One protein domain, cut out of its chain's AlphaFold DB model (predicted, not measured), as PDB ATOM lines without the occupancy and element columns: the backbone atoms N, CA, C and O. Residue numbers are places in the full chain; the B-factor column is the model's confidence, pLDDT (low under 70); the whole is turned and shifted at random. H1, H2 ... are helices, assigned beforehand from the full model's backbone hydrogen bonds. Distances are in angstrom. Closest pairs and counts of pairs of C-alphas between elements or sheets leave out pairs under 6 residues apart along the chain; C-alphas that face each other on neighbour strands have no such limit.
ATOM      1  N   LEU A  38      41.298  25.646  48.437       97.19
ATOM      2  CA  LEU A  38      42.233  25.536  47.328       97.19
ATOM      3  C   LEU A  38      41.959  26.632  46.293       97.19
ATOM      4  O   LEU A  38      40.831  27.088  46.107       97.19
ATOM      5  N   HIS A  39      42.985  27.006  45.531       97.25
ATOM      6  CA  HIS A  39      42.838  28.006  44.472       97.25
ATOM      7  C   HIS A  39      41.741  27.637  43.454       97.25
ATOM      8  O   HIS A  39      40.953  28.492  43.054       97.25
ATOM      9  N   VAL A  40      41.644  26.355  43.086       97.50
ATOM     10  CA  VAL A  40      40.609  25.848  42.167       97.50
ATOM     11  C   VAL A  40      39.201  25.948  42.757       97.50
ATOM     12  O   VAL A  40      38.262  26.278  42.033       97.50
ATOM     13  N   GLU A  41      39.053  25.765  44.074       98.19
ATOM     14  CA  GLU A  41      37.781  25.969  44.771       98.19
ATOM     15  C   GLU A  41      37.375  27.433  44.684       98.19
ATOM     16  O   GLU A  41      36.251  27.734  44.286       98.19
ATOM     17  N   VAL A  42      38.305  28.352  44.948       98.06
ATOM     18  CA  VAL A  42      38.037  29.791  44.865       98.06
ATOM     19  C   VAL A  42      37.588  30.202  43.464       98.06
ATOM     20  O   VAL A  42      36.557  30.859  43.313       98.06
ATOM     21  N   LEU A  43      38.312  29.773  42.426       98.00
ATOM     22  CA  LEU A  43      37.957  30.084  41.040       98.00
ATOM     23  C   LEU A  43      36.628  29.457  40.611       98.00
ATOM     24  O   LEU A  43      35.912  30.043  39.793       98.00
ATOM     25  N   SER A  44      36.256  28.300  41.171       97.69
ATOM     26  CA  SER A  44      34.951  27.672  40.921       97.69
ATOM     27  C   SER A  44      33.772  28.583  41.299       97.69
ATOM     28  O   SER A  44      32.706  28.498  40.686       97.69
ATOM     29  N   GLN A  45      34.004  29.508  42.240       97.81
ATOM     30  CA  GLN A  45      33.024  30.451  42.785       97.81
ATOM     31  C   GLN A  45      33.146  31.876  42.216       97.81
ATOM     32  O   GLN A  45      32.569  32.824  42.750       97.81
ATOM     33  N   VAL A  46      33.895  32.044  41.121       97.25
ATOM     34  CA  VAL A  46      33.943  33.283  40.331       97.25
ATOM     35  C   VAL A  46      32.856  33.233  39.256       97.25
ATOM     36  O   VAL A  46      32.787  32.266  38.489       97.25
ATOM     37  N   THR A  47      32.006  34.261  39.184       96.25
ATOM     38  CA  THR A  47      30.923  34.327  38.189       96.25
ATOM     39  C   THR A  47      31.438  34.700  36.792       96.25
ATOM     40  O   THR A  47      32.580  35.125  36.618       96.25
ATOM     41  N   LEU A  48      30.588  34.560  35.765       95.75
ATOM     42  CA  LEU A  48      30.916  35.062  34.425       95.75
ATOM     43  C   LEU A  48      31.169  36.576  34.447       95.75
ATOM     44  O   LEU A  48      32.136  37.034  33.851       95.75
ATOM     45  N   THR A  49      30.318  37.332  35.147       95.19
ATOM     46  CA  THR A  49      30.437  38.790  35.270       95.19
ATOM     47  C   THR A  49      31.772  39.172  35.893       95.19
ATOM     48  O   THR A  49      32.498  39.976  35.321       95.19
ATOM     49  N   ASP A  50      32.140  38.533  37.004       96.06
ATOM     50  CA  ASP A  50      33.423  38.749  37.676       96.06
ATOM     51  C   ASP A  50      34.615  38.533  36.739       96.06
ATOM     52  O   ASP A  50      35.503  39.381  36.638       96.06
ATOM     53  N   ALA A  51      34.618  37.402  36.028       96.50
ATOM     54  CA  ALA A  51      35.696  37.046  35.116       96.50
ATOM     55  C   ALA A  51      35.767  37.989  33.900       96.50
ATOM     56  O   ALA A  51      36.861  38.325  33.451       96.50
ATOM     57  N   LEU A  52      34.620  38.447  33.383       96.06
ATOM     58  CA  LEU A  52      34.563  39.422  32.291       96.06
ATOM     59  C   LEU A  52      35.061  40.800  32.725       96.06
ATOM     60  O   LEU A  52      35.809  41.419  31.972       96.06
ATOM     61  N   VAL A  53      34.689  41.268  33.920       96.38
ATOM     62  CA  VAL A  53      35.181  42.549  34.455       96.38
ATOM     63  C   VAL A  53      36.702  42.523  34.571       96.38
ATOM     64  O   VAL A  53      37.354  43.443  34.087       96.38
ATOM     65  N   GLU A  54      37.279  41.455  35.132       96.88
ATOM     66  CA  GLU A  54      38.739  41.306  35.194       96.88
ATOM     67  C   GLU A  54      39.369  41.283  33.794       96.88
ATOM     68  O   GLU A  54      40.348  41.983  33.539       96.88
ATOM     69  N   LEU A  55      38.809  40.495  32.869       97.00
ATOM     70  CA  LEU A  55      39.354  40.368  31.519       97.00
ATOM     71  C   LEU A  55      39.359  41.710  30.784       97.00
ATOM     72  O   LEU A  55      40.357  42.049  30.152       97.00
ATOM     73  N   LEU A  56      38.266  42.468  30.866       96.44
ATOM     74  CA  LEU A  56      38.156  43.780  30.231       96.44
ATOM     75  C   LEU A  56      39.101  44.794  30.880       96.44
ATOM     76  O   LEU A  56      39.799  45.501  30.157       96.44
ATOM     77  N   ALA A  57      39.205  44.795  32.212       95.31
ATOM     78  CA  ALA A  57      40.105  45.679  32.949       95.31
ATOM     79  C   ALA A  57      41.590  45.469  32.600       95.31
ATOM     80  O   ALA A  57      42.378  46.405  32.677       95.31
ATOM     81  N   ARG A  58      41.992  44.251  32.206       95.25
ATOM     82  CA  ARG A  58      43.363  43.968  31.738       95.25
ATOM     83  C   ARG A  58      43.631  44.396  30.303       95.25
ATOM     84  O   ARG A  58      44.787  44.534  29.912       95.25
ATOM     85  N   ARG A  59      42.581  44.523  29.490       94.25
ATOM     86  CA  ARG A  59      42.697  44.943  28.089       94.25
ATOM     87  C   ARG A  59      42.743  46.453  27.960       94.25
ATOM     88  O   ARG A  59      43.434  46.944  27.075       94.25
ATOM     89  N   ASP A  60      42.014  47.147  28.824       95.69
ATOM     90  CA  ASP A  60      41.932  48.597  28.846       95.69
ATOM     91  C   ASP A  60      41.652  49.070  30.277       95.69
ATOM     92  O   ASP A  60      40.684  48.640  30.916       95.69
ATOM     93  N   GLU A  61      42.507  49.956  30.784       92.31
ATOM     94  CA  GLU A  61      42.384  50.495  32.138       92.31
ATOM     95  C   GLU A  61      41.087  51.296  32.320       92.31
ATOM     96  O   GLU A  61      40.446  51.177  33.364       92.31
ATOM     97  N   GLY A  62      40.622  52.000  31.281       95.25
ATOM     98  CA  GLY A  62      39.371  52.757  31.302       95.25
ATOM     99  C   GLY A  62      38.139  51.862  31.457       95.25
ATOM    100  O   GLY A  62      37.206  52.212  32.181       95.25
ATOM    101  N   TYR A  63      38.135  50.656  30.873       94.06
ATOM    102  CA  TYR A  63      37.090  49.669  31.187       94.06
ATOM    103  C   TYR A  63      37.162  49.214  32.644       94.06
ATOM    104  O   TYR A  63      36.125  49.020  33.278       94.06
ATOM    105  N   GLY A  64      38.372  49.064  33.186       91.25
ATOM    106  CA  GLY A  64      38.578  48.748  34.596       91.25
ATOM    107  C   GLY A  64      37.995  49.811  35.527       91.25
ATOM    108  O   GLY A  64      37.264  49.465  36.455       91.25
ATOM    109  N   GLU A  65      38.267  51.087  35.261       93.62
ATOM    110  CA  GLU A  65      37.739  52.220  36.033       93.62
ATOM    111  C   GLU A  65      36.208  52.299  35.989       93.62
ATOM    112  O   GLU A  65      35.576  52.576  37.007       93.62
ATOM    113  N   LEU A  66      35.601  52.001  34.837       94.88
ATOM    114  CA  LEU A  66      34.147  52.034  34.670       94.88
ATOM    115  C   LEU A  66      33.437  50.847  35.335       94.88
ATOM    116  O   LEU A  66      32.340  51.008  35.869       94.88
ATOM    117  N   LEU A  67      34.028  49.650  35.283       93.62
ATOM    118  CA  LEU A  67      33.349  48.414  35.684       93.62
ATOM    119  C   LEU A  67      33.623  47.990  37.131       93.62
ATOM    120  O   LEU A  67      32.744  47.398  37.755       93.62
ATOM    121  N   ARG A  68      34.810  48.267  37.690       89.06
ATOM    122  CA  ARG A  68      35.151  47.862  39.069       89.06
ATOM    123  C   ARG A  68      34.219  48.459  40.135       89.06
ATOM    124  O   ARG A  68      33.812  47.691  41.001       89.06
ATOM    125  N   PRO A  69      33.833  49.752  40.097       91.44
ATOM    126  CA  PRO A  69      32.989  50.340  41.142       91.44
ATOM    127  C   PRO A  69      31.565  49.778  41.190       91.44
ATOM    128  O   PRO A  69      30.934  49.803  42.238       91.44
ATOM    129  N   VAL A  70      31.054  49.294  40.054       88.50
ATOM    130  CA  VAL A  70      29.693  48.740  39.926       88.50
ATOM    131  C   VAL A  70      29.665  47.215  40.017       88.50
ATOM    132  O   VAL A  70      28.610  46.597  39.883       88.50
ATOM    133  N   ARG A  71      30.828  46.583  40.193       90.06
ATOM    134  CA  ARG A  71      30.937  45.137  40.317       90.06
ATOM    135  C   ARG A  71      30.495  44.707  41.710       90.06
ATOM    136  O   ARG A  71      31.154  45.012  42.699       90.06
ATOM    137  N   GLU A  72      29.455  43.888  41.754       90.69
ATOM    138  CA  GLU A  72      28.995  43.233  42.974       90.69
ATOM    139  C   GLU A  72      29.336  41.744  42.941       90.69
ATOM    140  O   GLU A  72      28.955  41.013  42.021       90.69
ATOM    141  N   TRP A  73      30.052  41.287  43.967       92.31
ATOM    142  CA  TRP A  73      30.317  39.871  44.158       92.31
ATOM    143  C   TRP A  73      29.038  39.164  44.594       92.31
ATOM    144  O   TRP A  73      28.499  39.441  45.661       92.31
ATOM    145  N   GLN A  74      28.568  38.221  43.784       93.00
ATOM    146  CA  GLN A  74      27.406  37.408  44.139       93.00
ATOM    147  C   GLN A  74      27.833  36.274  45.061       93.00
ATOM    148  O   GLN A  74      28.771  35.538  44.742       93.00
ATOM    149  N   ASP A  75      27.153  36.112  46.188       93.81
ATOM    150  CA  ASP A  75      27.400  34.979  47.071       93.81
ATOM    151  C   ASP A  75      26.776  33.690  46.523       93.81
ATOM    152  O   ASP A  75      25.724  33.733  45.873       93.81
ATOM    153  N   PRO A  76      27.405  32.525  46.769       96.44
ATOM    154  CA  PRO A  76      26.793  31.256  46.424       96.44
ATOM    155  C   PRO A  76      25.458  31.018  47.155       96.44
ATOM    156  O   PRO A  76      25.285  31.462  48.290       96.44
ATOM    157  N   PRO A  77      24.517  30.289  46.528       96.12
ATOM    158  CA  PRO A  77      24.706  29.505  45.317       96.12
ATOM    159  C   PRO A  77      24.312  30.288  44.055       96.12
ATOM    160  O   PRO A  77      23.134  30.510  43.777       96.12
ATOM    161  N   GLN A  78      25.293  30.610  43.214       92.44
ATOM    162  CA  GLN A  78      25.057  31.064  41.845       92.44
ATOM    163  C   GLN A  78      24.623  29.907  40.927       92.44
ATOM    164  O   GLN A  78      24.704  28.720  41.268       92.44
ATOM    165  N   PHE A  79      24.188  30.239  39.710       89.12
ATOM    166  CA  PHE A  79      23.908  29.238  38.681       89.12
ATOM    167  C   PHE A  79      25.118  28.304  38.470       89.12
ATOM    168  O   PHE A  79      26.245  28.773  38.312       89.12
ATOM    169  N   ASP A  80      24.878  26.987  38.458       92.31
ATOM    170  CA  ASP A  80      25.904  25.936  38.343       92.31
ATOM    171  C   ASP A  80      26.974  25.950  39.466       92.31
ATOM    172  O   ASP A  80      28.000  25.292  39.329       92.31
ATOM    173  N   SER A  81      26.767  26.649  40.589       96.69
ATOM    174  CA  SER A  81      27.759  26.776  41.673       96.69
ATOM    175  C   SER A  81      28.309  25.436  42.181       96.69
ATOM    176  O   SER A  81      29.525  25.221  42.190       96.69
ATOM    177  N   VAL A  82      27.418  24.503  42.536       97.94
ATOM    178  CA  VAL A  82      27.794  23.172  43.040       97.94
ATOM    179  C   VAL A  82      28.470  22.352  41.947       97.94
ATOM    180  O   VAL A  82      29.450  21.659  42.210       97.94
ATOM    181  N   ARG A  83      27.986  22.454  40.701       97.44
ATOM    182  CA  ARG A  83      28.618  21.799  39.551       97.44
ATOM    183  C   ARG A  83      30.044  22.299  39.346       97.44
ATOM    184  O   ARG A  83      30.942  21.477  39.236       97.44
ATOM    185  N   ASN A  84      30.237  23.615  39.305       97.69
ATOM    186  CA  ASN A  84      31.539  24.237  39.086       97.69
ATOM    187  C   ASN A  84      32.523  23.845  40.187       97.69
ATOM    188  O   ASN A  84      33.681  23.579  39.881       97.69
ATOM    189  N   TRP A  85      32.073  23.810  41.447       98.50
ATOM    190  CA  TRP A  85      32.897  23.344  42.559       98.50
ATOM    191  C   TRP A  85      33.291  21.881  42.381       98.50
ATOM    192  O   TRP A  85      34.480  21.589  42.363       98.50
ATOM    193  N   LEU A  86      32.322  20.985  42.152       98.19
ATOM    194  CA  LEU A  86      32.601  19.569  41.912       98.19
ATOM    195  C   LEU A  86      33.572  19.380  40.748       98.19
ATOM    196  O   LEU A  86      34.587  18.731  40.921       98.19
ATOM    197  N   ASP A  87      33.312  19.981  39.589       97.12
ATOM    198  CA  ASP A  87      34.192  19.870  38.417       97.12
ATOM    199  C   ASP A  87      35.617  20.379  38.690       97.12
ATOM    200  O   ASP A  87      36.564  19.886  38.084       97.12
ATOM    201  N   ALA A  88      35.780  21.348  39.593       97.50
ATOM    202  CA  ALA A  88      37.082  21.895  39.956       97.50
ATOM    203  C   ALA A  88      37.862  21.021  40.952       97.50
ATOM    204  O   ALA A  88      39.090  21.093  40.970       97.50
ATOM    205  N   VAL A  89      37.172  20.241  41.791       97.94
ATOM    206  CA  VAL A  89      37.794  19.446  42.866       97.94
ATOM    207  C   VAL A  89      37.759  17.937  42.629       97.94
ATOM    208  O   VAL A  89      38.390  17.204  43.383       97.94
ATOM    209  N   ASP A  90      37.021  17.459  41.625       96.88
ATOM    210  CA  ASP A  90      36.806  16.031  41.386       96.88
ATOM    211  C   ASP A  90      38.107  15.330  40.951       96.88
ATOM    212  O   ASP A  90      38.609  15.609  39.859       96.88
ATOM    213  N   PRO A  91      38.641  14.373  41.742       93.25
ATOM    214  CA  PRO A  91      39.733  13.505  41.310       93.25
ATOM    215  C   PRO A  91      39.308  12.513  40.210       93.25
ATOM    216  O   PRO A  91      40.143  11.760  39.713       93.25
ATOM    217  N   GLY A  92      38.025  12.497  39.828       95.25
ATOM    218  CA  GLY A  92      37.447  11.672  38.768       95.25
ATOM    219  C   GLY A  92      36.429  10.644  39.264       95.25
ATOM    220  O   GLY A  92      35.863   9.919  38.447       95.25
ATOM    221  N   THR A  93      36.185  10.564  40.577       96.19
ATOM    222  CA  THR A  93      35.355   9.522  41.204       96.19
ATOM    223  C   THR A  93      34.205  10.056  42.054       96.19
ATOM    224  O   THR A  93      33.322   9.266  42.396       96.19
ATOM    225  N   ILE A  94      34.124  11.364  42.356       97.56
ATOM    226  CA  ILE A  94      33.153  11.888  43.342       97.56
ATOM    227  C   ILE A  94      31.727  11.494  42.981       97.56
ATOM    228  O   ILE A  94      30.976  11.011  43.824       97.56
ATOM    229  N   ARG A  95      31.328  11.691  41.722       97.06
ATOM    230  CA  ARG A  95      29.946  11.423  41.299       97.06
ATOM    231  C   ARG A  95      29.572   9.950  41.425       97.06
ATOM    232  O   ARG A  95      28.450   9.648  41.819       97.06
ATOM    233  N   GLN A  96      30.501   9.054  41.099       96.62
ATOM    234  CA  GLN A  96      30.293   7.617  41.241       96.62
ATOM    235  C   GLN A  96      30.192   7.242  42.721       96.62
ATOM    236  O   GLN A  96      29.198   6.656  43.138       96.62
ATOM    237  N   GLU A  97      31.162   7.667  43.530       97.56
ATOM    238  CA  GLU A  97      31.208   7.339  44.954       97.56
ATOM    239  C   GLU A  97      30.019   7.907  45.736       97.56
ATOM    240  O   GLU A  97      29.483   7.231  46.611       97.56
ATOM    241  N   LEU A  98      29.551   9.117  45.415       97.06
ATOM    242  CA  LEU A  98      28.325   9.661  46.003       97.06
ATOM    243  C   LEU A  98      27.090   8.846  45.605       97.06
ATOM    244  O   LEU A  98      26.214   8.621  46.443       97.06
ATOM    245  N   GLY A  99      27.004   8.422  44.341       96.56
ATOM    246  CA  GLY A  99      25.918   7.569  43.860       96.56
ATOM    247  C   GLY A  99      25.851   6.260  44.643       96.56
ATOM    248  O   GLY A  99      24.788   5.914  45.166       96.56
ATOM    249  N   ASP A 100      27.000   5.604  44.806       96.94
ATOM    250  CA  ASP A 100      27.129   4.334  45.520       96.94
ATOM    251  C   ASP A 100      26.844   4.495  47.024       96.94
ATOM    252  O   ASP A 100      26.005   3.783  47.578       96.94
ATOM    253  N   ARG A 101      27.474   5.475  47.692       96.50
ATOM    254  CA  ARG A 101      27.345   5.684  49.149       96.50
ATOM    255  C   ARG A 101      25.938   6.090  49.583       96.50
ATOM    256  O   ARG A 101      25.503   5.708  50.666       96.50
ATOM    257  N   PHE A 102      25.228   6.875  48.772       96.25
ATOM    258  CA  PHE A 102      23.891   7.378  49.116       96.25
ATOM    259  C   PHE A 102      22.751   6.650  48.392       96.25
ATOM    260  O   PHE A 102      21.596   7.051  48.548       96.25
ATOM    261  N   ALA A 103      23.058   5.603  47.618       96.56
ATOM    262  CA  ALA A 103      22.102   4.873  46.784       96.56
ATOM    263  C   ALA A 103      21.269   5.807  45.878       96.56
ATOM    264  O   ALA A 103      20.043   5.711  45.797       96.56
ATOM    265  N   ILE A 104      21.942   6.750  45.208       96.12
ATOM    266  CA  ILE A 104      21.317   7.737  44.320       96.12
ATOM    267  C   ILE A 104      21.665   7.398  42.879       96.12
ATOM    268  O   ILE A 104      22.832   7.240  42.530       96.12
ATOM    269  N   SER A 105      20.651   7.336  42.016       96.75
ATOM    270  CA  SER A 105      20.884   7.115  40.590       96.75
ATOM    271  C   SER A 105      21.715   8.255  39.973       96.75
ATOM    272  O   SER A 105      21.551   9.418  40.361       96.75
ATOM    273  N   PRO A 106      22.536   7.979  38.941       96.00
ATOM    274  CA  PRO A 106      23.302   9.018  38.252       96.00
ATOM    275  C   PRO A 106      22.442  10.179  37.731       96.00
ATOM    276  O   PRO A 106      22.859  11.333  37.792       96.00
ATOM    277  N   SER A 107      21.215   9.902  37.269       96.31
ATOM    278  CA  SER A 107      20.275  10.927  36.793       96.31
ATOM    279  C   SER A 107      19.782  11.848  37.914       96.31
ATOM    280  O   SER A 107      19.740  13.069  37.737       96.31
ATOM    281  N   ASN A 108      19.447  11.289  39.079       97.38
ATOM    282  CA  ASN A 108      19.001  12.064  40.235       97.38
ATOM    283  C   ASN A 108      20.152  12.885  40.814       97.38
ATOM    284  O   ASN A 108      19.960  14.055  41.141       97.38
ATOM    285  N   LEU A 109      21.358  12.310  40.878       97.12
ATOM    286  CA  LEU A 109      22.550  13.028  41.317       97.12
ATOM    287  C   LEU A 109      22.878  14.189  40.369       97.12
ATOM    288  O   LEU A 109      23.065  15.316  40.820       97.12
ATOM    289  N   ALA A 110      22.876  13.947  39.054       95.62
ATOM    290  CA  ALA A 110      23.092  14.993  38.057       95.62
ATOM    291  C   ALA A 110      22.049  16.116  38.169       95.62
ATOM    292  O   ALA A 110      22.394  17.296  38.072       95.62
ATOM    293  N   THR A 111      20.785  15.767  38.421       95.88
ATOM    294  CA  THR A 111      19.709  16.743  38.649       95.88
ATOM    295  C   THR A 111      19.974  17.567  39.907       95.88
ATOM    296  O   THR A 111      19.989  18.793  39.830       95.88
ATOM    297  N   ALA A 112      20.289  16.920  41.033       96.81
ATOM    298  CA  ALA A 112      20.594  17.599  42.291       96.81
ATOM    299  C   ALA A 112      21.810  18.533  42.174       96.81
ATOM    300  O   ALA A 112      21.762  19.654  42.670       96.81
ATOM    301  N   ILE A 113      22.863  18.123  41.459       96.62
ATOM    302  CA  ILE A 113      24.026  18.975  41.163       96.62
ATOM    303  C   ILE A 113      23.608  20.198  40.341       96.62
ATOM    304  O   ILE A 113      23.983  21.320  40.665       96.62
ATOM    305  N   THR A 114      22.820  19.989  39.284       92.62
ATOM    306  CA  THR A 114      22.387  21.074  38.387       92.62
ATOM    307  C   THR A 114      21.492  22.088  39.095       92.62
ATOM    308  O   THR A 114      21.498  23.266  38.755       92.62
ATOM    309  N   GLU A 115      20.700  21.634  40.061       93.56
ATOM    310  CA  GLU A 115      19.792  22.482  40.832       93.56
ATOM    311  C   GLU A 115      20.442  23.083  42.086       93.56
ATOM    312  O   GLU A 115      19.758  23.780  42.828       93.56
ATOM    313  N   ASN A 116      21.736  22.830  42.333       95.81
ATOM    314  CA  ASN A 116      22.428  23.169  43.582       95.81
ATOM    315  C   ASN A 116      21.728  22.596  44.839       95.81
ATOM    316  O   ASN A 116      21.746  23.202  45.905       95.81
ATOM    317  N   LYS A 117      21.097  21.422  44.725       95.44
ATOM    318  CA  LYS A 117      20.291  20.771  45.777       95.44
ATOM    319  C   LYS A 117      20.934  19.511  46.357       95.44
ATOM    320  O   LYS A 117      20.230  18.635  46.866       95.44
ATOM    321  N   LEU A 118      22.259  19.384  46.280       96.88
ATOM    322  CA  LEU A 118      22.942  18.364  47.075       96.88
ATOM    323  C   LEU A 118      22.696  18.634  48.561       96.88
ATOM    324  O   LEU A 118      22.755  19.771  49.025       96.88
ATOM    325  N   ARG A 119      22.390  17.575  49.309       95.56
ATOM    326  CA  ARG A 119      22.164  17.662  50.754       95.56
ATOM    327  C   ARG A 119      23.484  17.995  51.464       95.56
ATOM    328  O   ARG A 119      24.523  17.529  50.996       95.56
ATOM    329  N   PRO A 120      23.467  18.685  52.620       96.19
ATOM    330  CA  PRO A 120      24.683  19.018  53.368       96.19
ATOM    331  C   PRO A 120      25.626  17.825  53.572       96.19
ATOM    332  O   PRO A 120      26.797  17.889  53.212       96.19
ATOM    333  N   ARG A 121      25.094  16.676  54.002       95.56
ATOM    334  CA  ARG A 121      25.865  15.431  54.144       95.56
ATOM    335  C   ARG A 121      26.542  14.944  52.856       95.56
ATOM    336  O   ARG A 121      27.639  14.405  52.914       95.56
ATOM    337  N   GLN A 122      25.923  15.141  51.691       97.56
ATOM    338  CA  GLN A 122      26.525  14.780  50.398       97.56
ATOM    339  C   GLN A 122      27.653  15.740  50.016       97.56
ATOM    340  O   GLN A 122      28.631  15.317  49.414       97.56
ATOM    341  N   LEU A 123      27.525  17.021  50.368       98.00
ATOM    342  CA  LEU A 123      28.548  18.037  50.120       98.00
ATOM    343  C   LEU A 123      29.789  17.808  50.990       98.00
ATOM    344  O   LEU A 123      30.904  17.882  50.482       98.00
ATOM    345  N   VAL A 124      29.592  17.473  52.268       97.88
ATOM    346  CA  VAL A 124      30.682  17.093  53.182       97.88
ATOM    347  C   VAL A 124      31.391  15.839  52.673       97.88
ATOM    348  O   VAL A 124      32.617  15.793  52.626       97.88
ATOM    349  N   GLU A 125      30.634  14.840  52.217       97.88
ATOM    350  CA  GLU A 125      31.219  13.616  51.671       97.88
ATOM    351  C   GLU A 125      31.981  13.857  50.362       97.88
ATOM    352  O   GLU A 125      33.079  13.338  50.175       97.88
ATOM    353  N   ALA A 126      31.450  14.702  49.476       98.25
ATOM    354  CA  ALA A 126      32.157  15.127  48.273       98.25
ATOM    355  C   ALA A 126      33.493  15.805  48.615       98.25
ATOM    356  O   ALA A 126      34.505  15.512  47.984       98.25
ATOM    357  N   ALA A 127      33.515  16.657  49.645       98.06
ATOM    358  CA  ALA A 127      34.733  17.308  50.119       98.06
ATOM    359  C   ALA A 127      35.739  16.314  50.726       98.06
ATOM    360  O   ALA A 127      36.942  16.465  50.510       98.06
ATOM    361  N   ARG A 128      35.270  15.263  51.424       97.12
ATOM    362  CA  ARG A 128      36.133  14.160  51.890       97.12
ATOM    363  C   ARG A 128      36.807  13.448  50.724       97.12
ATOM    364  O   ARG A 128      38.026  13.304  50.737       97.12
ATOM    365  N   ILE A 129      36.034  13.045  49.714       97.75
ATOM    366  CA  ILE A 129      36.558  12.354  48.524       97.75
ATOM    367  C   ILE A 129      37.556  13.254  47.777       97.75
ATOM    368  O   ILE A 129      38.622  12.800  47.372       97.75
ATOM    369  N   ALA A 130      37.244  14.547  47.653       97.31
ATOM    370  CA  ALA A 130      38.104  15.543  47.016       97.31
ATOM    371  C   ALA A 130      39.344  15.934  47.843       97.31
ATOM    372  O   ALA A 130      40.219  16.645  47.351       97.31
ATOM    373  N   ASN A 131      39.408  15.524  49.114       96.62
ATOM    374  CA  ASN A 131      40.383  15.993  50.095       96.62
ATOM    375  C   ASN A 131      40.482  17.535  50.172       96.62
ATOM    376  O   ASN A 131      41.572  18.097  50.302       96.62
ATOM    377  N   THR A 132      39.341  18.226  50.149       97.56
ATOM    378  CA  THR A 132      39.262  19.681  50.370       97.56
ATOM    379  C   THR A 132      38.618  20.011  51.715       97.56
ATOM    380  O   THR A 132      38.331  19.114  52.515       97.56
ATOM    381  N   SER A 133      38.461  21.293  52.058       97.75
ATOM    382  CA  SER A 133      37.791  21.634  53.315       97.75
ATOM    383  C   SER A 133      36.368  21.076  53.351       97.75
ATOM    384  O   SER A 133      35.607  21.244  52.398       97.75
ATOM    385  N   LEU A 134      35.990  20.464  54.479       98.44
ATOM    386  CA  LEU A 134      34.666  19.855  54.647       98.44
ATOM    387  C   LEU A 134      33.517  20.875  54.554       98.44
ATOM    388  O   LEU A 134      32.374  20.499  54.304       98.44
ATOM    389  N   THR A 135      33.816  22.167  54.697       98.19
ATOM    390  CA  THR A 135      32.863  23.278  54.584       98.19
ATOM    391  C   THR A 135      32.775  23.882  53.180       98.19
ATOM    392  O   THR A 135      31.803  24.578  52.891       98.19
ATOM    393  N   SER A 136      33.722  23.611  52.272       97.44
ATOM    394  CA  SER A 136      33.755  24.245  50.942       97.44
ATOM    395  C   SER A 136      32.526  23.924  50.092       97.44
ATOM    396  O   SER A 136      31.944  24.820  49.483       97.44
ATOM    397  N   GLY A 137      32.094  22.660  50.074       97.81
ATOM    398  CA  GLY A 137      30.884  22.258  49.352       97.81
ATOM    399  C   GLY A 137      29.621  22.890  49.943       97.81
ATOM    400  O   GLY A 137      28.726  23.294  49.200       97.81
ATOM    401  N   LEU A 138      29.566  23.038  51.273       98.06
ATOM    402  CA  LEU A 138      28.466  23.718  51.969       98.06
ATOM    403  C   LEU A 138      28.399  25.198  51.585       98.06
ATOM    404  O   LEU A 138      27.310  25.707  51.330       98.06
ATOM    405  N   ALA A 139      29.550  25.863  51.492       97.88
ATOM    406  CA  ALA A 139      29.638  27.224  50.984       97.88
ATOM    407  C   ALA A 139      29.205  27.323  49.519       97.88
ATOM    408  O   ALA A 139      28.358  28.144  49.202       97.88
ATOM    409  N   ALA A 140      29.702  26.459  48.629       98.06
ATOM    410  CA  ALA A 140      29.315  26.470  47.213       98.06
ATOM    411  C   ALA A 140      27.801  26.252  47.007       98.06
ATOM    412  O   ALA A 140      27.206  26.799  46.078       98.06
ATOM    413  N   ALA A 141      27.158  25.475  47.879       97.69
ATOM    414  CA  ALA A 141      25.712  25.274  47.868       97.69
ATOM    415  C   ALA A 141      24.915  26.382  48.586       97.69
ATOM    416  O   ALA A 141      23.689  26.307  48.616       97.69
ATOM    417  N   GLY A 142      25.580  27.383  49.173       96.56
ATOM    418  CA  GLY A 142      24.944  28.461  49.935       96.56
ATOM    419  C   GLY A 142      24.347  28.030  51.276       96.56
ATOM    420  O   GLY A 142      23.515  28.732  51.843       96.56
ATOM    421  N   VAL A 143      24.741  26.860  51.784       96.81
ATOM    422  CA  VAL A 143      24.350  26.389  53.120       96.81
ATOM    423  C   VAL A 143      25.087  27.213  54.179       96.81
ATOM    424  O   VAL A 143      24.475  27.725  55.117       96.81
ATOM    425  N   LEU A 144      26.393  27.397  53.978       97.44
ATOM    426  CA  LEU A 144      27.236  28.312  54.744       97.44
ATOM    427  C   LEU A 144      27.584  29.534  53.890       97.44
ATOM    428  O   LEU A 144      27.637  29.444  52.664       97.44
ATOM    429  N   THR A 145      27.866  30.667  54.528       97.19
ATOM    430  CA  THR A 145      28.551  31.768  53.844       97.19
ATOM    431  C   THR A 145      30.009  31.384  53.573       97.19
ATOM    432  O   THR A 145      30.562  30.483  54.210       97.19
ATOM    433  N   LEU A 146      30.668  32.085  52.645       97.06
ATOM    434  CA  LEU A 146      32.101  31.886  52.394       97.06
ATOM    435  C   LEU A 146      32.924  32.097  53.679       97.06
ATOM    436  O   LEU A 146      33.800  31.294  53.993       97.06
ATOM    437  N   ALA A 147      32.591  33.132  54.456       96.25
ATOM    438  CA  ALA A 147      33.260  33.437  55.718       96.25
ATOM    439  C   ALA A 147      33.045  32.339  56.775       96.25
ATOM    440  O   ALA A 147      34.006  31.888  57.391       96.25
ATOM    441  N   GLU A 148      31.809  31.853  56.942       97.25
ATOM    442  CA  GLU A 148      31.500  30.732  57.845       97.25
ATOM    443  C   GLU A 148      32.253  29.455  57.455       97.25
ATOM    444  O   GLU A 148      32.641  28.675  58.318       97.25
ATOM    445  N   ALA A 149      32.498  29.247  56.159       97.25
ATOM    446  CA  ALA A 149      33.273  28.119  55.661       97.25
ATOM    447  C   ALA A 149      34.798  28.300  55.779       97.25
ATOM    448  O   ALA A 149      35.533  27.416  55.339       97.25
ATOM    449  N   GLY A 150      35.282  29.405  56.355       96.25
ATOM    450  CA  GLY A 150      36.708  29.666  56.561       96.25
ATOM    451  C   GLY A 150      37.427  30.250  55.343       96.25
ATOM    452  O   GLY A 150      38.657  30.196  55.268       96.25
ATOM    453  N   TRP A 151      36.694  30.793  54.368       96.94
ATOM    454  CA  TRP A 151      37.310  31.428  53.209       96.94
ATOM    455  C   TRP A 151      37.828  32.822  53.579       96.94
ATOM    456  O   TRP A 151      37.078  33.609  54.159       96.94
ATOM    457  N   PRO A 152      39.075  33.170  53.211       96.44
ATOM    458  CA  PRO A 152      39.595  34.511  53.441       96.44
ATOM    459  C   PRO A 152      38.777  35.583  52.714       96.44
ATOM    460  O   PRO A 152      38.340  35.393  51.574       96.44
ATOM    461  N   GLU A 153      38.639  36.748  53.342       94.69
ATOM    462  CA  GLU A 153      38.085  37.928  52.683       94.69
ATOM    463  C   GLU A 153      38.905  38.278  51.429       94.69
ATOM    464  O   GLU A 153      40.129  38.120  51.384       94.69
ATOM    465  N   GLY A 154      38.220  38.677  50.356       94.75
ATOM    466  CA  GLY A 154      38.867  38.977  49.079       94.75
ATOM    467  C   GLY A 154      39.527  37.770  48.395       94.75
ATOM    468  O   GLY A 154      40.242  37.959  47.411       94.75
ATOM    469  N   ALA A 155      39.312  36.525  48.852       96.50
ATOM    470  CA  ALA A 155      39.923  35.339  48.236       96.50
ATOM    471  C   ALA A 155      39.657  35.267  46.725       96.50
ATOM    472  O   ALA A 155      40.580  35.030  45.946       96.50
ATOM    473  N   ARG A 156      38.411  35.531  46.307       96.81
ATOM    474  CA  ARG A 156      38.015  35.521  44.892       96.81
ATOM    475  C   ARG A 156      38.726  36.601  44.081       96.81
ATOM    476  O   ARG A 156      39.217  36.309  42.996       96.81
ATOM    477  N   GLU A 157      38.824  37.817  44.611       95.69
ATOM    478  CA  GLU A 157      39.523  38.927  43.957       95.69
ATOM    479  C   GLU A 157      41.010  38.622  43.784       95.69
ATOM    480  O   GLU A 157      41.546  38.708  42.682       95.69
ATOM    481  N   ASN A 158      41.653  38.176  44.863       96.25
ATOM    482  CA  ASN A 158      43.064  37.811  44.877       96.25
ATOM    483  C   ASN A 158      43.375  36.637  43.941       96.25
ATOM    484  O   ASN A 158      44.418  36.620  43.289       96.25
ATOM    485  N   ALA A 159      42.499  35.632  43.874       97.38
ATOM    486  CA  ALA A 159      42.670  34.507  42.962       97.38
ATOM    487  C   ALA A 159      42.541  34.953  41.502       97.38
ATOM    488  O   ALA A 159      43.363  34.572  40.669       97.38
ATOM    489  N   LEU A 160      41.539  35.780  41.209       96.56
ATOM    490  CA  LEU A 160      41.239  36.257  39.867       96.56
ATOM    491  C   LEU A 160      42.339  37.186  39.326       96.56
ATOM    492  O   LEU A 160      42.808  36.982  38.208       96.56
ATOM    493  N   SER A 161      42.825  38.131  40.136       95.06
ATOM    494  CA  SER A 161      43.889  39.072  39.747       95.06
ATOM    495  C   SER A 161      45.242  38.396  39.495       95.06
ATOM    496  O   SER A 161      46.051  38.884  38.709       95.06
ATOM    497  N   ARG A 162      45.485  37.230  40.104       96.44
ATOM    498  CA  ARG A 162      46.721  36.445  39.930       96.44
ATOM    499  C   ARG A 162      46.690  35.478  38.750       96.44
ATOM    500  O   ARG A 162      47.723  34.884  38.435       96.44
ATOM    501  N   LEU A 163      45.542  35.291  38.098       97.94
ATOM    502  CA  LEU A 163      45.477  34.446  36.909       97.94
ATOM    503  C   LEU A 163      46.353  35.013  35.796       97.94
ATOM    504  O   LEU A 163      46.461  36.224  35.625       97.94
ATOM    505  N   ARG A 164      46.946  34.133  34.992       97.88
ATOM    506  CA  ARG A 164      47.520  34.517  33.696       97.88
ATOM    507  C   ARG A 164      46.389  34.731  32.697       97.88
ATOM    508  O   ARG A 164      45.367  34.056  32.795       97.88
ATOM    509  N   ASP A 165      46.603  35.571  31.692       97.69
ATOM    510  CA  ASP A 165      45.571  35.892  30.696       97.69
ATOM    511  C   ASP A 165      44.981  34.655  30.014       97.69
ATOM    512  O   ASP A 165      43.771  34.582  29.832       97.69
ATOM    513  N   VAL A 166      45.807  33.651  29.702       98.00
ATOM    514  CA  VAL A 166      45.332  32.380  29.125       98.00
ATOM    515  C   VAL A 166      44.340  31.683  30.063       98.00
ATOM    516  O   VAL A 166      43.242  31.341  29.641       98.00
ATOM    517  N   ALA A 167      44.678  31.555  31.348       98.06
ATOM    518  CA  ALA A 167      43.813  30.909  32.335       98.06
ATOM    519  C   ALA A 167      42.549  31.736  32.639       98.06
ATOM    520  O   ALA A 167      41.483  31.182  32.900       98.06
ATOM    521  N   LEU A 168      42.640  33.067  32.573       98.50
ATOM    522  CA  LEU A 168      41.478  33.948  32.687       98.50
ATOM    523  C   LEU A 168      40.526  33.781  31.495       98.50
ATOM    524  O   LEU A 168      39.314  33.703  31.683       98.50
ATOM    525  N   ILE A 169      41.059  33.682  30.275       98.44
ATOM    526  CA  ILE A 169      40.263  33.411  29.070       98.44
ATOM    527  C   ILE A 169      39.588  32.038  29.175       98.44
ATOM    528  O   ILE A 169      38.395  31.935  28.894       98.44
ATOM    529  N   GLU A 170      40.304  31.007  29.629       98.31
ATOM    530  CA  GLU A 170      39.741  29.671  29.872       98.31
ATOM    531  C   GLU A 170      38.610  29.707  30.914       98.31
ATOM    532  O   GLU A 170      37.546  29.117  30.699       98.31
ATOM    533  N   LEU A 171      38.780  30.456  32.010       98.25
ATOM    534  CA  LEU A 171      37.735  30.656  33.017       98.25
ATOM    535  C   LEU A 171      36.493  31.330  32.412       98.25
ATOM    536  O   LEU A 171      35.374  30.852  32.613       98.25
ATOM    537  N   VAL A 172      36.675  32.404  31.637       98.19
ATOM    538  CA  VAL A 172      35.576  33.091  30.939       98.19
ATOM    539  C   VAL A 172      34.860  32.136  29.983       98.19
ATOM    540  O   VAL A 172      33.630  32.064  30.001       98.19
ATOM    541  N   GLN A 173      35.600  31.355  29.193       98.12
ATOM    542  CA  GLN A 173      35.033  30.357  28.281       98.12
ATOM    543  C   GLN A 173      34.204  29.308  29.032       98.12
ATOM    544  O   GLN A 173      33.069  29.027  28.640       98.12
ATOM    545  N   ALA A 174      34.721  28.773  30.140       96.62
ATOM    546  CA  ALA A 174      34.011  27.795  30.960       96.62
ATOM    547  C   ALA A 174      32.700  28.366  31.534       96.62
ATOM    548  O   ALA A 174      31.650  27.715  31.475       96.62
ATOM    549  N   ARG A 175      32.725  29.607  32.040       96.88
ATOM    550  CA  ARG A 175      31.539  30.285  32.596       96.88
ATOM    551  C   ARG A 175      30.516  30.652  31.523       96.88
ATOM    552  O   ARG A 175      29.310  30.506  31.747       96.88
ATOM    553  N   LEU A 176      30.972  31.057  30.339       96.81
ATOM    554  CA  LEU A 176      30.103  31.325  29.195       96.81
ATOM    555  C   LEU A 176      29.425  30.039  28.705       96.81
ATOM    556  O   LEU A 176      28.216  30.035  28.474       96.81
ATOM    557  N   ALA A 177      30.163  28.929  28.624       95.19
ATOM    558  CA  ALA A 177      29.608  27.627  28.260       95.19
ATOM    559  C   ALA A 177      28.522  27.170  29.251       95.19
ATOM    560  O   ALA A 177      27.464  26.698  28.828       95.19
ATOM    561  N   GLY A 178      28.743  27.355  30.558       92.81
ATOM    562  CA  GLY A 178      27.722  27.117  31.587       92.81
ATOM    563  C   GLY A 178      26.477  27.977  31.392       92.81
ATOM    564  O   GLY A 178      25.366  27.454  31.294       92.81
ATOM    565  N   THR A 179      26.665  29.286  31.225       92.62
ATOM    566  CA  THR A 179      25.571  30.243  30.990       92.62
ATOM    567  C   THR A 179      24.756  29.882  29.746       92.62
ATOM    568  O   THR A 179      23.524  29.898  29.780       92.62
ATOM    569  N   HIS A 180      25.423  29.476  28.662       94.06
ATOM    570  CA  HIS A 180      24.772  29.027  27.433       94.06
ATOM    571  C   HIS A 180      23.930  27.758  27.647       94.06
ATOM    572  O   HIS A 180      22.787  27.700  27.187       94.06
ATOM    573  N   ARG A 181      24.434  26.764  28.396       91.81
ATOM    574  CA  ARG A 181      23.639  25.576  28.773       91.81
ATOM    575  C   ARG A 181      22.384  25.966  29.557       91.81
ATOM    576  O   ARG A 181      21.299  25.478  29.242       91.81
ATOM    577  N   GLY A 182      22.514  26.870  30.529       88.69
ATOM    578  CA  GLY A 182      21.385  27.382  31.312       88.69
ATOM    579  C   GLY A 182      20.345  28.113  30.460       88.69
ATOM    580  O   GLY A 182      19.147  27.871  30.599       88.69
ATOM    581  N   ALA A 183      20.791  28.959  29.529       91.00
ATOM    582  CA  ALA A 183      19.911  29.664  28.601       91.00
ATOM    583  C   ALA A 183      19.120  28.697  27.704       91.00
ATOM    584  O   ALA A 183      17.903  28.834  27.589       91.00
ATOM    585  N   ARG A 184      19.782  27.676  27.141       92.50
ATOM    586  CA  ARG A 184      19.118  26.645  26.326       92.50
ATOM    587  C   ARG A 184      18.068  25.865  27.111       92.50
ATOM    588  O   ARG A 184      16.995  25.605  26.576       92.50
ATOM    589  N   ARG A 185      18.359  25.510  28.367       87.94
ATOM    590  CA  ARG A 185      17.399  24.810  29.231       87.94
ATOM    591  C   ARG A 185      16.156  25.662  29.484       87.94
ATOM    592  O   ARG A 185      15.055  25.194  29.234       87.94
ATOM    593  N   ARG A 186      16.330  26.934  29.864       88.56
ATOM    594  CA  ARG A 186      15.203  27.861  30.075       88.56
ATOM    595  C   ARG A 186      14.337  28.035  28.828       88.56
ATOM    596  O   ARG A 186      13.120  28.063  28.953       88.56
ATOM    597  N   ALA A 187      14.948  28.129  27.647       91.25
ATOM    598  CA  ALA A 187      14.204  28.206  26.391       91.25
ATOM    599  C   ALA A 187      13.358  26.940  26.153       91.25
ATOM    600  O   ALA A 187      12.169  27.039  25.873       91.25
ATOM    601  N   ALA A 188      13.939  25.751  26.355       90.06
ATOM    602  CA  ALA A 188      13.213  24.489  26.220       90.06
ATOM    603  C   ALA A 188      12.060  24.353  27.232       90.06
ATOM    604  O   ALA A 188      10.975  23.901  26.865       90.06
ATOM    605  N   ASP A 189      12.277  24.781  28.480       88.19
ATOM    606  CA  ASP A 189      11.255  24.767  29.532       88.19
ATOM    607  C   ASP A 189      10.090  25.718  29.186       88.19
ATOM    608  O   ASP A 189       8.923  25.359  29.349       88.19
ATOM    609  N   GLN A 190      10.385  26.902  28.636       89.56
ATOM    610  CA  GLN A 190       9.373  27.850  28.151       89.56
ATOM    611  C   GLN A 190       8.561  27.283  26.979       89.56
ATOM    612  O   GLN A 190       7.336  27.409  26.962       89.56
ATOM    613  N   ASP A 191       9.216  26.627  26.022       91.25
ATOM    614  CA  ASP A 191       8.542  26.004  24.879       91.25
ATOM    615  C   ASP A 191       7.679  24.802  25.290       91.25
ATOM    616  O   ASP A 191       6.661  24.510  24.658       91.25
ATOM    617  N   ALA A 192       8.071  24.072  26.337       88.00
ATOM    618  CA  ALA A 192       7.251  23.013  26.919       88.00
ATOM    619  C   ALA A 192       6.029  23.592  27.649       88.00
ATOM    620  O   ALA A 192       4.913  23.120  27.435       88.00
ATOM    621  N   ALA A 193       6.222  24.645  28.451       86.56
ATOM    622  CA  ALA A 193       5.140  25.317  29.167       86.56
ATOM    623  C   ALA A 193       4.088  25.905  28.212       86.56
ATOM    624  O   ALA A 193       2.895  25.702  28.426       86.56
ATOM    625  N   ARG A 194       4.521  26.551  27.119       88.00
ATOM    626  CA  ARG A 194       3.620  27.058  26.068       88.00
ATOM    627  C   ARG A 194       2.790  25.946  25.438       88.00
ATOM    628  O   ARG A 194       1.579  26.070  25.368       88.00
ATOM    629  N   ARG A 195       3.408  24.816  25.077       87.81
ATOM    630  CA  ARG A 195       2.680  23.664  24.515       87.81
ATOM    631  C   ARG A 195       1.624  23.104  25.466       87.81
ATOM    632  O   ARG A 195       0.552  22.713  25.014       87.81
ATOM    633  N   ILE A 196       1.913  23.060  26.768       86.12
ATOM    634  CA  ILE A 196       0.932  22.649  27.783       86.12
ATOM    635  C   ILE A 196      -0.227  23.648  27.827       86.12
ATOM    636  O   ILE A 196      -1.376  23.222  27.808       86.12
ATOM    637  N   GLN A 197       0.065  24.951  27.834       84.25
ATOM    638  CA  GLN A 197      -0.957  25.997  27.798       84.25
ATOM    639  C   GLN A 197      -1.841  25.878  26.545       84.25
ATOM    640  O   GLN A 197      -3.058  25.812  26.674       84.25
ATOM    641  N   ASP A 198      -1.241  25.731  25.363       87.31
ATOM    642  CA  ASP A 198      -1.960  25.570  24.091       87.31
ATOM    643  C   ASP A 198      -2.832  24.298  24.058       87.31
ATOM    644  O   ASP A 198      -3.836  24.242  23.352       87.31
ATOM    645  N   THR A 199      -2.460  23.267  24.827       83.25
ATOM    646  CA  THR A 199      -3.225  22.012  24.942       83.25
ATOM    647  C   THR A 199      -4.379  22.121  25.947       83.25
ATOM    648  O   THR A 199      -5.345  21.366  25.849       83.25
ATOM    649  N   LEU A 200      -4.287  23.033  26.919       79.81
ATOM    650  CA  LEU A 200      -5.290  23.215  27.974       79.81
ATOM    651  C   LEU A 200      -6.356  24.277  27.641       79.81
ATOM    652  O   LEU A 200      -7.427  24.210  28.244       79.81
ATOM    653  N   GLY A 201      -6.108  25.163  26.664       54.69
ATOM    654  CA  GLY A 201      -7.060  26.175  26.174       54.69
ATOM    655  C   GLY A 201      -6.971  27.506  26.906       54.69
ATOM    656  O   GLY A 201      -7.449  27.578  28.059       54.69
TER     657      GLY A 201
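What this domain is: This is residues 38 to 201 of the 201 residues of an uncharacterized protein of Propionibacteriaceae bacterium (UniProt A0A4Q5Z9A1). Two groups of helices make a long body, and the second half of one long helix, H10, sticks out from it as a free arm. One group holds H4 to H8; the other holds the hairpin of H2 and H3 with H9 and the first part of H10, and the short H1 joins the two groups by touching H4 and H9. The printed part has 164 residues with ten named helices, H1 to H10 in order along the chain, and no named strand; its class is all helix. The whole is compact, with a radius of gyration of the C-alphas of 17.8 A, and spans 52 by 47 by 27 A.

Where its parts are: H1, residues 39 to 44, begins at C-alpha 39 at (42.838, 28.006, 44.472). H2, residues 48 to 59, is 16.6 A long, and H3 is residues 61 to 67. H4, residues 81 to 89, is 12.5 A long; H5 is residues 94 to 102, and H6, residues 106 to 114, is 12.1 A long. H7, residues 120 to 130, is 15.2 A long; H8 is residues 136 to 140 and H9 residues 155 to 161. H10, residues 165 to 200, is 52.5 A long and ends at C-alpha 200 at (-5.290, 23.215, 27.974).

How they stand to each other: H1 touches H4, with Ser 44 and Trp 85 the closest C-alphas at 5.1 A, at a shallow tilt of 31 degrees, opposite ways. H1 also touches H9, about perpendicular at 89 degrees; the closest C-alphas, of Val 42 and Arg 156, are 5.7 A apart. H2 and H3 form a hairpin; C-alphas 57 and 64 are closest, at 3.8 A. H10 touches H2 with residues 165 to 179 alone, closest at C-alphas 48 and 175, 5.2 A. H4 touches H8, closest at C-alphas 82 and 140, 5.5 A, and touches H6 only at their ends, closest at C-alphas 83 and 113, 5.6 A. H7 touches H8, closest at C-alphas 123 and 137, 4.9 A, and H5, closest at C-alphas 94 and 126, 6.0 A. H3 and H10 are apart. In each of H1 to H10 every O i to N i+4 pair is within hydrogen-bond range.

The domain as a whole: The C-alphas of Arg 162 and Gly 201 are the two farthest apart, 56.5 A. Residues 183 to 201, of which 183 to 200 belong to H10, stand free; the body without them spans 53 by 31 by 23 A. The printed part has no cut. The links H3 to H4 and H8 to H9 are long, with 13 and 14 residues. The mean pLDDT of the printed part is 94.9, and residue 201 is under 70.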